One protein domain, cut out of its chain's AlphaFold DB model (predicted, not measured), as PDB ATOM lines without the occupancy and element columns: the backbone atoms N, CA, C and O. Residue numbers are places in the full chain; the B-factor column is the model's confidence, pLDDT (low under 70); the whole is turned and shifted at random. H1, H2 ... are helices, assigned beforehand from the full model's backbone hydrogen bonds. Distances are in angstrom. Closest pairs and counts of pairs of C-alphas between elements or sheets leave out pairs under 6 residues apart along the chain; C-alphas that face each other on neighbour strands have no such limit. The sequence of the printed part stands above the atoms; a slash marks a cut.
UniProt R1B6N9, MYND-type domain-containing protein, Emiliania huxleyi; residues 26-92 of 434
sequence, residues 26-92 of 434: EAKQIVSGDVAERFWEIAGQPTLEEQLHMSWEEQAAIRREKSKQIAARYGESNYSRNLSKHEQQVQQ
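This is residues 26 to 92 of the 434 residues of the protein "MYND-type domain-containing protein" of Emiliania huxleyi (UniProt R1B6N9). Picture a flat zigzag of helices with no packed core: H2 leads to a corner at H3, the long H4 folds back from there, and H5 folds back once more, making a V with H4. The short H1 lies at one far end of the zigzag, and residues 82 to 92 of H5 stick out at the other. The printed part has 67 residues with five named helices, H1 to H5 in order along it, and no named strand; the class is all helix. It is only just loose, close to extended, with a radius of gyration of the C-alphas of 16.1 A, and its C-alphas span 55 by 32 by 11 A.

Find C-alpha 26 at (183.316, 176.802, 104.901); here H1 begins, and it covers residues 26 to 30. Next comes H2, residues 33 to 43, 15.4 A from first to last C-alpha. H3 follows with residues 48 to 53. Look for C-alpha 56 at (163.327, 168.183, 70.619); from there H4, residues 56 to 74, runs 26.9 A to C-alpha 74 at (161.428, 154.640, 93.830). H5, residues 78 to 92, is 21.0 A long and ends with C-alpha 92 at (151.181, 153.911, 67.153).

Start at H1, which is apart from H2, H3, H4 and H5. Go on to H2, which is apart from H3, H4 and H5 as well. At H3 and H4 you find helices close but not clearly touching; their closest C-alphas are those of Gln 51 and Gln 59, 7.4 A apart. These two run opposite ways at a steep tilt of 49 degrees. H4 and H5 are also close but not clearly touching, and their closest C-alphas are those of Ala 71 and Ser 80, 7.4 A apart. They run opposite ways at a shallow tilt of 27 degrees, while H3 and H5 are apart. In H2, H3, H4 and H5 every O i to N i+4 pair is within hydrogen-bond range; in H1 it is 0 of 1, beside 1 of 2 O i to N i+3 pairs.

Measure from Glu 26 to Gln 92 and you have the two C-alphas farthest apart, at 54.6 A. Residues 82 to 92 stand free; the body without them spans 40 by 32 by 11 A. The printed part has no cut, and each of the four links between the helices is tight. In the B-factor column the mean pLDDT of the printed part is 70.8; 30 residues are under 70, among them residues 26 to 42 and 76 to 80, and H1 has a mean of 48.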
ATOM      1  N   GLU A  26     184.083 177.017 103.667       46.47
ATOM      2  CA  GLU A  26     183.316 176.802 104.901       46.47
ATOM      3  C   GLU A  26     181.938 176.165 104.623       46.47
ATOM      4  O   GLU A  26     181.501 175.265 105.344       46.47
ATOM      5  N   ALA A  27     181.300 176.505 103.493       45.84
ATOM      6  CA  ALA A  27     180.049 175.874 103.054       45.84
ATOM      7  C   ALA A  27     180.196 174.369 102.745       45.84
ATOM      8  O   ALA A  27     179.240 173.611 102.901       45.84
ATOM      9  N   LYS A  28     181.396 173.897 102.369       46.94
ATOM     10  CA  LYS A  28     181.660 172.465 102.130       46.94
ATOM     11  C   LYS A  28     181.643 171.603 103.398       46.94
ATOM     12  O   LYS A  28     181.489 170.394 103.276       46.94
ATOM     13  N   GLN A  29     181.791 172.184 104.593       51.47
ATOM     14  CA  GLN A  29     181.823 171.425 105.853       51.47
ATOM     15  C   GLN A  29     180.461 171.314 106.557       51.47
ATOM     16  O   GLN A  29     180.312 170.478 107.445       51.47
ATOM     17  N   ILE A  30     179.467 172.120 106.172       49.41
ATOM     18  CA  ILE A  30     178.215 172.284 106.943       49.41
ATOM     19  C   ILE A  30     177.024 171.532 106.317       49.41
ATOM     20  O   ILE A  30     176.000 171.318 106.965       49.41
ATOM     21  N   VAL A  31     177.141 171.078 105.071       45.78
ATOM     22  CA  VAL A  31     176.006 170.527 104.324       45.78
ATOM     23  C   VAL A  31     175.970 168.998 104.435       45.78
ATOM     24  O   VAL A  31     176.844 168.304 103.922       45.78
ATOM     25  N   SER A  32     174.941 168.463 105.099       56.34
ATOM     26  CA  SER A  32     174.629 167.026 105.120       56.34
ATOM     27  C   SER A  32     174.445 166.478 103.697       56.34
ATOM     28  O   SER A  32     173.903 167.186 102.846       56.34
ATOM     29  N   GLY A  33     174.832 165.217 103.463       58.88
ATOM     30  CA  GLY A  33     174.880 164.573 102.138       58.88
ATOM     31  C   GLY A  33     173.693 164.867 101.210       58.88
ATOM     32  O   GLY A  33     173.910 165.257 100.068       58.88
ATOM     33  N   ASP A  34     172.461 164.821 101.721       52.91
ATOM     34  CA  ASP A  34     171.237 165.023 100.928       52.91
ATOM     35  C   ASP A  34     171.097 166.427 100.313       52.91
ATOM     36  O   ASP A  34     170.506 166.607  99.246       52.91
ATOM     37  N   VAL A  35     171.625 167.458 100.977       60.31
ATOM     38  CA  VAL A  35     171.533 168.846 100.494       60.31
ATOM     39  C   VAL A  35     172.639 169.131  99.480       60.31
ATOM     40  O   VAL A  35     172.404 169.850  98.510       60.31
ATOM     41  N   ALA A  36     173.813 168.517  99.648       57.62
ATOM     42  CA  ALA A  36     174.879 168.578  98.656       57.62
ATOM     43  C   ALA A  36     174.465 167.846  97.369       57.62
ATOM     44  O   ALA A  36     174.654 168.379  96.280       57.62
ATOM     45  N   GLU A  37     173.829 166.678  97.487       58.88
ATOM     46  CA  GLU A  37     173.319 165.910  96.346       58.88
ATOM     47  C   GLU A  37     172.260 166.704  95.562       58.88
ATOM     48  O   GLU A  37     172.375 166.852  94.346       58.88
ATOM     49  N   ARG A  38     171.308 167.345  96.256       58.72
ATOM     50  CA  ARG A  38     170.317 168.237  95.626       58.72
ATOM     51  C   ARG A  38     170.924 169.482  94.987       58.72
ATOM     52  O   ARG A  38     170.442 169.936  93.953       58.72
ATOM     53  N   PHE A  39     171.966 170.052  95.586       62.88
ATOM     54  CA  PHE A  39     172.652 171.210  95.018       62.88
ATOM     55  C   PHE A  39     173.338 170.853  93.692       62.88
ATOM     56  O   PHE A  39     173.206 171.591  92.717       62.88
ATOM     57  N   TRP A  40     173.994 169.691  93.620       59.25
ATOM     58  CA  TRP A  40     174.612 169.201  92.385       59.25
ATOM     59  C   TRP A  40     173.584 168.740  91.341       59.25
ATOM     60  O   TRP A  40     173.782 169.002  90.155       59.25
ATOM     61  N   GLU A  41     172.457 168.150  91.757       68.56
ATOM     62  CA  GLU A  41     171.324 167.833  90.866       68.56
ATOM     63  C   GLU A  41     170.734 169.089  90.198       68.56
ATOM     64  O   GLU A  41     170.244 168.998  89.072       68.56
ATOM     65  N   ILE A  42     170.766 170.246  90.871       67.44
ATOM     66  CA  ILE A  42     170.296 171.533  90.333       67.44
ATOM     67  C   ILE A  42     171.381 172.197  89.479       67.44
ATOM     68  O   ILE A  42     171.083 172.677  88.388       67.44
ATOM     69  N   ALA A  43     172.636 172.192  89.937       71.50
ATOM     70  CA  ALA A  43     173.759 172.803  89.226       71.50
ATOM     71  C   ALA A  43     174.112 172.085  87.909       71.50
ATOM     72  O   ALA A  43     174.684 172.700  87.016       71.50
ATOM     73  N   GLY A  44     173.770 170.798  87.780       80.69
ATOM     74  CA  GLY A  44     173.950 170.020  86.553       80.69
ATOM     75  C   GLY A  44     172.799 170.122  85.546       80.69
ATOM     76  O   GLY A  44     172.846 169.441  84.522       80.69
ATOM     77  N   GLN A  45     171.746 170.905  85.819       82.31
ATOM     78  CA  GLN A  45     170.660 171.080  84.850       82.31
ATOM     79  C   GLN A  45     171.009 172.175  83.844       82.31
ATOM     80  O   GLN A  45     171.515 173.221  84.253       82.31
ATOM     81  N   PRO A  46     170.693 171.975  82.551       82.12
ATOM     82  CA  PRO A  46     170.817 173.045  81.576       82.12
ATOM     83  C   PRO A  46     169.958 174.227  82.020       82.12
ATOM     84  O   PRO A  46     168.823 174.052  82.485       82.12
ATOM     85  N   THR A  47     170.510 175.424  81.879       88.00
ATOM     86  CA  THR A  47     169.820 176.688  82.116       88.00
ATOM     87  C   THR A  47     168.588 176.806  81.217       88.00
ATOM     88  O   THR A  47     168.459 176.121  80.203       88.00
ATOM     89  N   LEU A  48     167.650 177.684  81.579       65.88
ATOM     90  CA  LEU A  48     166.438 177.901  80.782       65.88
ATOM     91  C   LEU A  48     166.769 178.330  79.340       65.88
ATOM     92  O   LEU A  48     166.094 177.918  78.403       65.88
ATOM     93  N   GLU A  49     167.826 179.122  79.171       78.19
ATOM     94  CA  GLU A  49     168.314 179.574  77.868       78.19
ATOM     95  C   GLU A  49     168.897 178.413  77.052       78.19
ATOM     96  O   GLU A  49     168.534 178.238  75.892       78.19
ATOM     97  N   GLU A  50     169.692 177.539  77.674       88.12
ATOM     98  CA  GLU A  50     170.176 176.315  77.026       88.12
ATOM     99  C   GLU A  50     169.013 175.402  76.628       88.12
ATOM    100  O   GLU A  50     168.976 174.943  75.490       88.12
ATOM    101  N   GLN A  51     168.021 175.205  77.506       83.12
ATOM    102  CA  GLN A  51     166.838 174.377  77.233       83.12
ATOM    103  C   GLN A  51     166.033 174.865  76.023       83.12
ATOM    104  O   GLN A  51     165.534 174.037  75.258       83.12
ATOM    105  N   LEU A  52     165.927 176.182  75.822       80.62
ATOM    106  CA  LEU A  52     165.233 176.782  74.676       80.62
ATOM    107  C   LEU A  52     165.950 176.537  73.341       80.62
ATOM    108  O   LEU A  52     165.302 176.555  72.295       80.62
ATOM    109  N   HIS A  53     167.259 176.281  73.374       88.69
ATOM    110  CA  HIS A  53     168.070 175.996  72.190       88.69
ATOM    111  C   HIS A  53     168.290 174.503  71.926       88.69
ATOM    112  O   HIS A  53     168.788 174.145  70.859       88.69
ATOM    113  N   MET A  54     167.897 173.629  72.855       94.06
ATOM    114  CA  MET A  54     167.965 172.184  72.650       94.06
ATOM    115  C   MET A  54     166.982 171.740  71.573       94.06
ATOM    116  O   MET A  54     165.819 172.154  71.549       94.06
ATOM    117  N   SER A  55     167.424 170.819  70.723       93.38
ATOM    118  CA  SER A  55     166.520 170.110  69.829       93.38
ATOM    119  C   SER A  55     165.504 169.292  70.630       93.38
ATOM    120  O   SER A  55     165.727 168.886  71.777       93.38
ATOM    121  N   TRP A  56     164.366 169.004  70.003       71.94
ATOM    122  CA  TRP A  56     163.327 168.183  70.619       71.94
ATOM    123  C   TRP A  56     163.844 166.790  71.022       71.94
ATOM    124  O   TRP A  56     163.482 166.285  72.085       71.94
ATOM    125  N   GLU A  57     164.739 166.198  70.225       86.50
ATOM    126  CA  GLU A  57     165.343 164.892  70.512       86.50
ATOM    127  C   GLU A  57     166.209 164.927  71.777       86.50
ATOM    128  O   GLU A  57     166.130 164.019  72.610       86.50
ATOM    129  N   GLU A  58     166.974 166.001  71.977       89.88
ATOM    130  CA  GLU A  58     167.803 166.178  73.171       89.88
ATOM    131  C   GLU A  58     166.945 166.423  74.420       89.88
ATOM    132  O   GLU A  58     167.190 165.829  75.475       89.88
ATOM    133  N   GLN A  59     165.877 167.223  74.313       80.00
ATOM    134  CA  GLN A  59     164.933 167.412  75.421       80.00
ATOM    135  C   GLN A  59     164.197 166.112  75.779       80.00
ATOM    136  O   GLN A  59     163.935 165.843  76.956       80.00
ATOM    137  N   ALA A  60     163.846 165.299  74.780       77.19
ATOM    138  CA  ALA A  60     163.235 163.991  74.986       77.19
ATOM    139  C   ALA A  60     164.220 163.010  75.648       77.19
ATOM    140  O   ALA A  60     163.834 162.267  76.552       77.19
ATOM    141  N   ALA A  61     165.500 163.037  75.263       86.31
ATOM    142  CA  ALA A  61     166.545 162.217  75.870       86.31
ATOM    143  C   ALA A  61     166.757 162.554  77.357       86.31
ATOM    144  O   ALA A  61     166.757 161.644  78.190       86.31
ATOM    145  N   ILE A  62     166.829 163.843  77.716       85.06
ATOM    146  CA  ILE A  62     166.929 164.285  79.120       85.06
ATOM    147  C   ILE A  62     165.718 163.819  79.936       85.06
ATOM    148  O   ILE A  62     165.871 163.334  81.060       85.06
ATOM    149  N   ARG A  63     164.503 163.928  79.383       79.75
ATOM    150  CA  ARG A  63     163.270 163.486  80.057       79.75
ATOM    151  C   ARG A  63     163.238 161.975  80.290       79.75
ATOM    152  O   ARG A  63     162.863 161.539  81.383       79.75
ATOM    153  N   ARG A  64     163.674 161.178  79.308       82.19
ATOM    154  CA  ARG A  64     163.805 159.717  79.449       82.19
ATOM    155  C   ARG A  64     164.803 159.356  80.543       82.19
ATOM    156  O   ARG A  64     164.515 158.483  81.355       82.19
ATOM    157  N   GLU A  65     165.940 160.042  80.597       86.06
ATOM    158  CA  GLU A  65     166.972 159.766  81.596       86.06
ATOM    159  C   GLU A  65     166.525 160.152  83.015       86.06
ATOM    160  O   GLU A  65     166.634 159.341  83.933       86.06
ATOM    161  N   LYS A  66     165.886 161.318  83.193       81.56
ATOM    162  CA  LYS A  66     165.270 161.705  84.478       81.56
ATOM    163  C   LYS A  66     164.204 160.702  84.928       81.56
ATOM    164  O   LYS A  66     164.162 160.323  86.096       81.56
ATOM    165  N   SER A  67     163.379 160.220  84.001       71.88
ATOM    166  CA  SER A  67     162.350 159.216  84.302       71.88
ATOM    167  C   SER A  67     162.958 157.879  84.741       71.88
ATOM    168  O   SER A  67     162.463 157.270  85.689       71.88
ATOM    169  N   LYS A  68     164.066 157.442  84.120       79.81
ATOM    170  CA  LYS A  68     164.818 156.252  84.555       79.81
ATOM    171  C   LYS A  68     165.416 156.427  85.948       79.81
ATOM    172  O   LYS A  68     165.334 155.503  86.747       79.81
ATOM    173  N   GLN A  69     165.976 157.597  86.255       81.31
ATOM    174  CA  GLN A  69     166.544 157.886  87.577       81.31
ATOM    175  C   GLN A  69     165.467 157.881  88.672       81.31
ATOM    176  O   GLN A  69     165.668 157.282  89.727       81.31
ATOM    177  N   ILE A  70     164.292 158.460  88.403       68.56
ATOM    178  CA  ILE A  70     163.140 158.418  89.318       68.56
ATOM    179  C   ILE A  70     162.656 156.973  89.511       68.56
ATOM    180  O   ILE A  70     162.470 156.535  90.646       68.56
ATOM    181  N   ALA A  71     162.515 156.205  88.427       63.78
ATOM    182  CA  ALA A  71     162.117 154.798  88.496       63.78
ATOM    183  C   ALA A  71     163.148 153.928  89.240       63.78
ATOM    184  O   ALA A  71     162.769 153.024  89.981       63.78
ATOM    185  N   ALA A  72     164.445 154.212  89.098       73.38
ATOM    186  CA  ALA A  72     165.502 153.529  89.839       73.38
ATOM    187  C   ALA A  72     165.470 153.864  91.340       73.38
ATOM    188  O   ALA A  72     165.714 152.987  92.165       73.38
ATOM    189  N   ARG A  73     165.133 155.113  91.702       70.56
ATOM    190  CA  ARG A  73     165.094 155.589  93.095       70.56
ATOM    191  C   ARG A  73     163.857 155.106  93.861       70.56
ATOM    192  O   ARG A  73     163.950 154.878  95.063       70.56
ATOM    193  N   TYR A  74     162.720 154.929  93.184       62.25
ATOM    194  CA  TYR A  74     161.428 154.640  93.830       62.25
ATOM    195  C   TYR A  74     160.766 153.323  93.392       62.25
ATOM    196  O   TYR A  74     159.668 153.005  93.846       62.25
ATOM    197  N   GLY A  75     161.431 152.539  92.541       72.38
ATOM    198  CA  GLY A  75     160.821 151.403  91.857       72.38
ATOM    199  C   GLY A  75     159.947 151.846  90.679       72.38
ATOM    200  O   GLY A  75     159.554 153.008  90.555       72.38
ATOM    201  N   GLU A  76     159.648 150.912  89.774       61.81
ATOM    202  CA  GLU A  76     158.802 151.176  88.610       61.81
ATOM    203  C   GLU A  76     157.356 151.431  89.070       61.81
ATOM    204  O   GLU A  76     156.579 150.504  89.319       61.81
ATOM    205  N   SER A  77     157.010 152.708  89.243       66.94
ATOM    206  CA  SER A  77     155.676 153.114  89.669       66.94
ATOM    207  C   SER A  77     154.638 152.757  88.601       66.94
ATOM    208  O   SER A  77     154.922 152.688  87.399       66.94
ATOM    209  N   ASN A  78     153.387 152.559  89.028       62.06
ATOM    210  CA  ASN A  78     152.273 152.342  88.100       62.06
ATOM    211  C   ASN A  78     152.140 153.493  87.081       62.06
ATOM    212  O   ASN A  78     151.688 153.258  85.962       62.06
ATOM    213  N   TYR A  79     152.596 154.701  87.434       55.72
ATOM    214  CA  TYR A  79     152.684 155.848  86.537       55.72
ATOM    215  C   TYR A  79     153.645 155.614  85.370       55.72
ATOM    216  O   TYR A  79     153.204 155.694  84.229       55.72
ATOM    217  N   SER A  80     154.910 155.247  85.614       60.31
ATOM    218  CA  SER A  80     155.892 155.037  84.534       60.31
ATOM    219  C   SER A  80     155.427 153.969  83.539       60.31
ATOM    220  O   SER A  80     155.586 154.115  82.326       60.31
ATOM    221  N   ARG A  81     154.752 152.927  84.042       71.38
ATOM    222  CA  ARG A  81     154.153 151.876  83.210       71.38
ATOM    223  C   ARG A  81     152.959 152.374  82.390       71.38
ATOM    224  O   ARG A  81     152.804 151.974  81.239       71.38
ATOM    225  N   ASN A  82     152.103 153.213  82.969       69.00
ATOM    226  CA  ASN A  82     150.923 153.745  82.285       69.00
ATOM    227  C   ASN A  82     151.280 154.852  81.289       69.00
ATOM    228  O   ASN A  82     150.725 154.868  80.192       69.00
ATOM    229  N   LEU A  83     152.238 155.715  81.627       68.00
ATOM    230  CA  LEU A  83     152.775 156.736  80.734       68.00
ATOM    231  C   LEU A  83     153.425 156.086  79.511       68.00
ATOM    232  O   LEU A  83     153.064 156.422  78.392       68.00
ATOM    233  N   SER A  84     154.276 155.074  79.712       71.25
ATOM    234  CA  SER A  84     154.910 154.359  78.599       71.25
ATOM    235  C   SER A  84     153.882 153.687  77.675       71.25
ATOM    236  O   SER A  84     154.023 153.731  76.455       71.25
ATOM    237  N   LYS A  85     152.791 153.131  78.225       73.94
ATOM    238  CA  LYS A  85     151.675 152.596  77.422       73.94
ATOM    239  C   LYS A  85     150.937 153.681  76.640       73.94
ATOM    240  O   LYS A  85     150.528 153.432  75.509       73.94
ATOM    241  N   HIS A  86     150.741 154.854  77.237       69.00
ATOM    242  CA  HIS A  86     150.066 155.966  76.579       69.00
ATOM    243  C   HIS A  86     150.927 156.555  75.456       69.00
ATOM    244  O   HIS A  86     150.445 156.704  74.337       69.00
ATOM    245  N   GLU A  87     152.219 156.777  75.711       72.00
ATOM    246  CA  GLU A  87     153.194 157.205  74.702       72.00
ATOM    247  C   GLU A  87     153.258 156.215  73.530       72.00
ATOM    248  O   GLU A  87     153.228 156.630  72.374       72.00
ATOM    249  N   GLN A  88     153.251 154.903  73.801       77.62
ATOM    250  CA  GLN A  88     153.192 153.874  72.757       77.62
ATOM    251  C   GLN A  88     151.902 153.938  71.930       77.62
ATOM    252  O   GLN A  88     151.958 153.788  70.713       77.62
ATOM    253  N   GLN A  89     150.744 154.181  72.553       71.81
ATOM    254  CA  GLN A  89     149.470 154.313  71.832       71.81
ATOM    255  C   GLN A  89     149.417 155.569  70.961       71.81
ATOM    256  O   GLN A  89     148.911 155.516  69.838       71.81
ATOM    257  N   VAL A  90     149.947 156.691  71.454       66.19
ATOM    258  CA  VAL A  90     150.057 157.934  70.680       66.19
ATOM    259  C   VAL A  90     150.991 157.721  69.493       66.19
ATOM    260  O   VAL A  90     150.600 157.991  68.359       66.19
ATOM    261  N   GLN A  91     152.172 157.146  69.727       73.50
ATOM    262  CA  GLN A  91     153.141 156.852  68.675       73.50
ATOM    263  C   GLN A  91     152.564 155.894  67.623       73.50
ATOM    264  O   GLN A  91     152.655 156.158  66.427       73.50
ATOM    265  N   GLN A  92     151.866 154.840  68.051       79.69
ATOM    266  CA  GLN A  92     151.181 153.911  67.153       79.69
ATOM    267  C   GLN A  92     150.081 154.606  66.332       79.69
ATOM    268  O   GLN A  92     149.896 154.296  65.155       79.69
TER     269      GLN A  92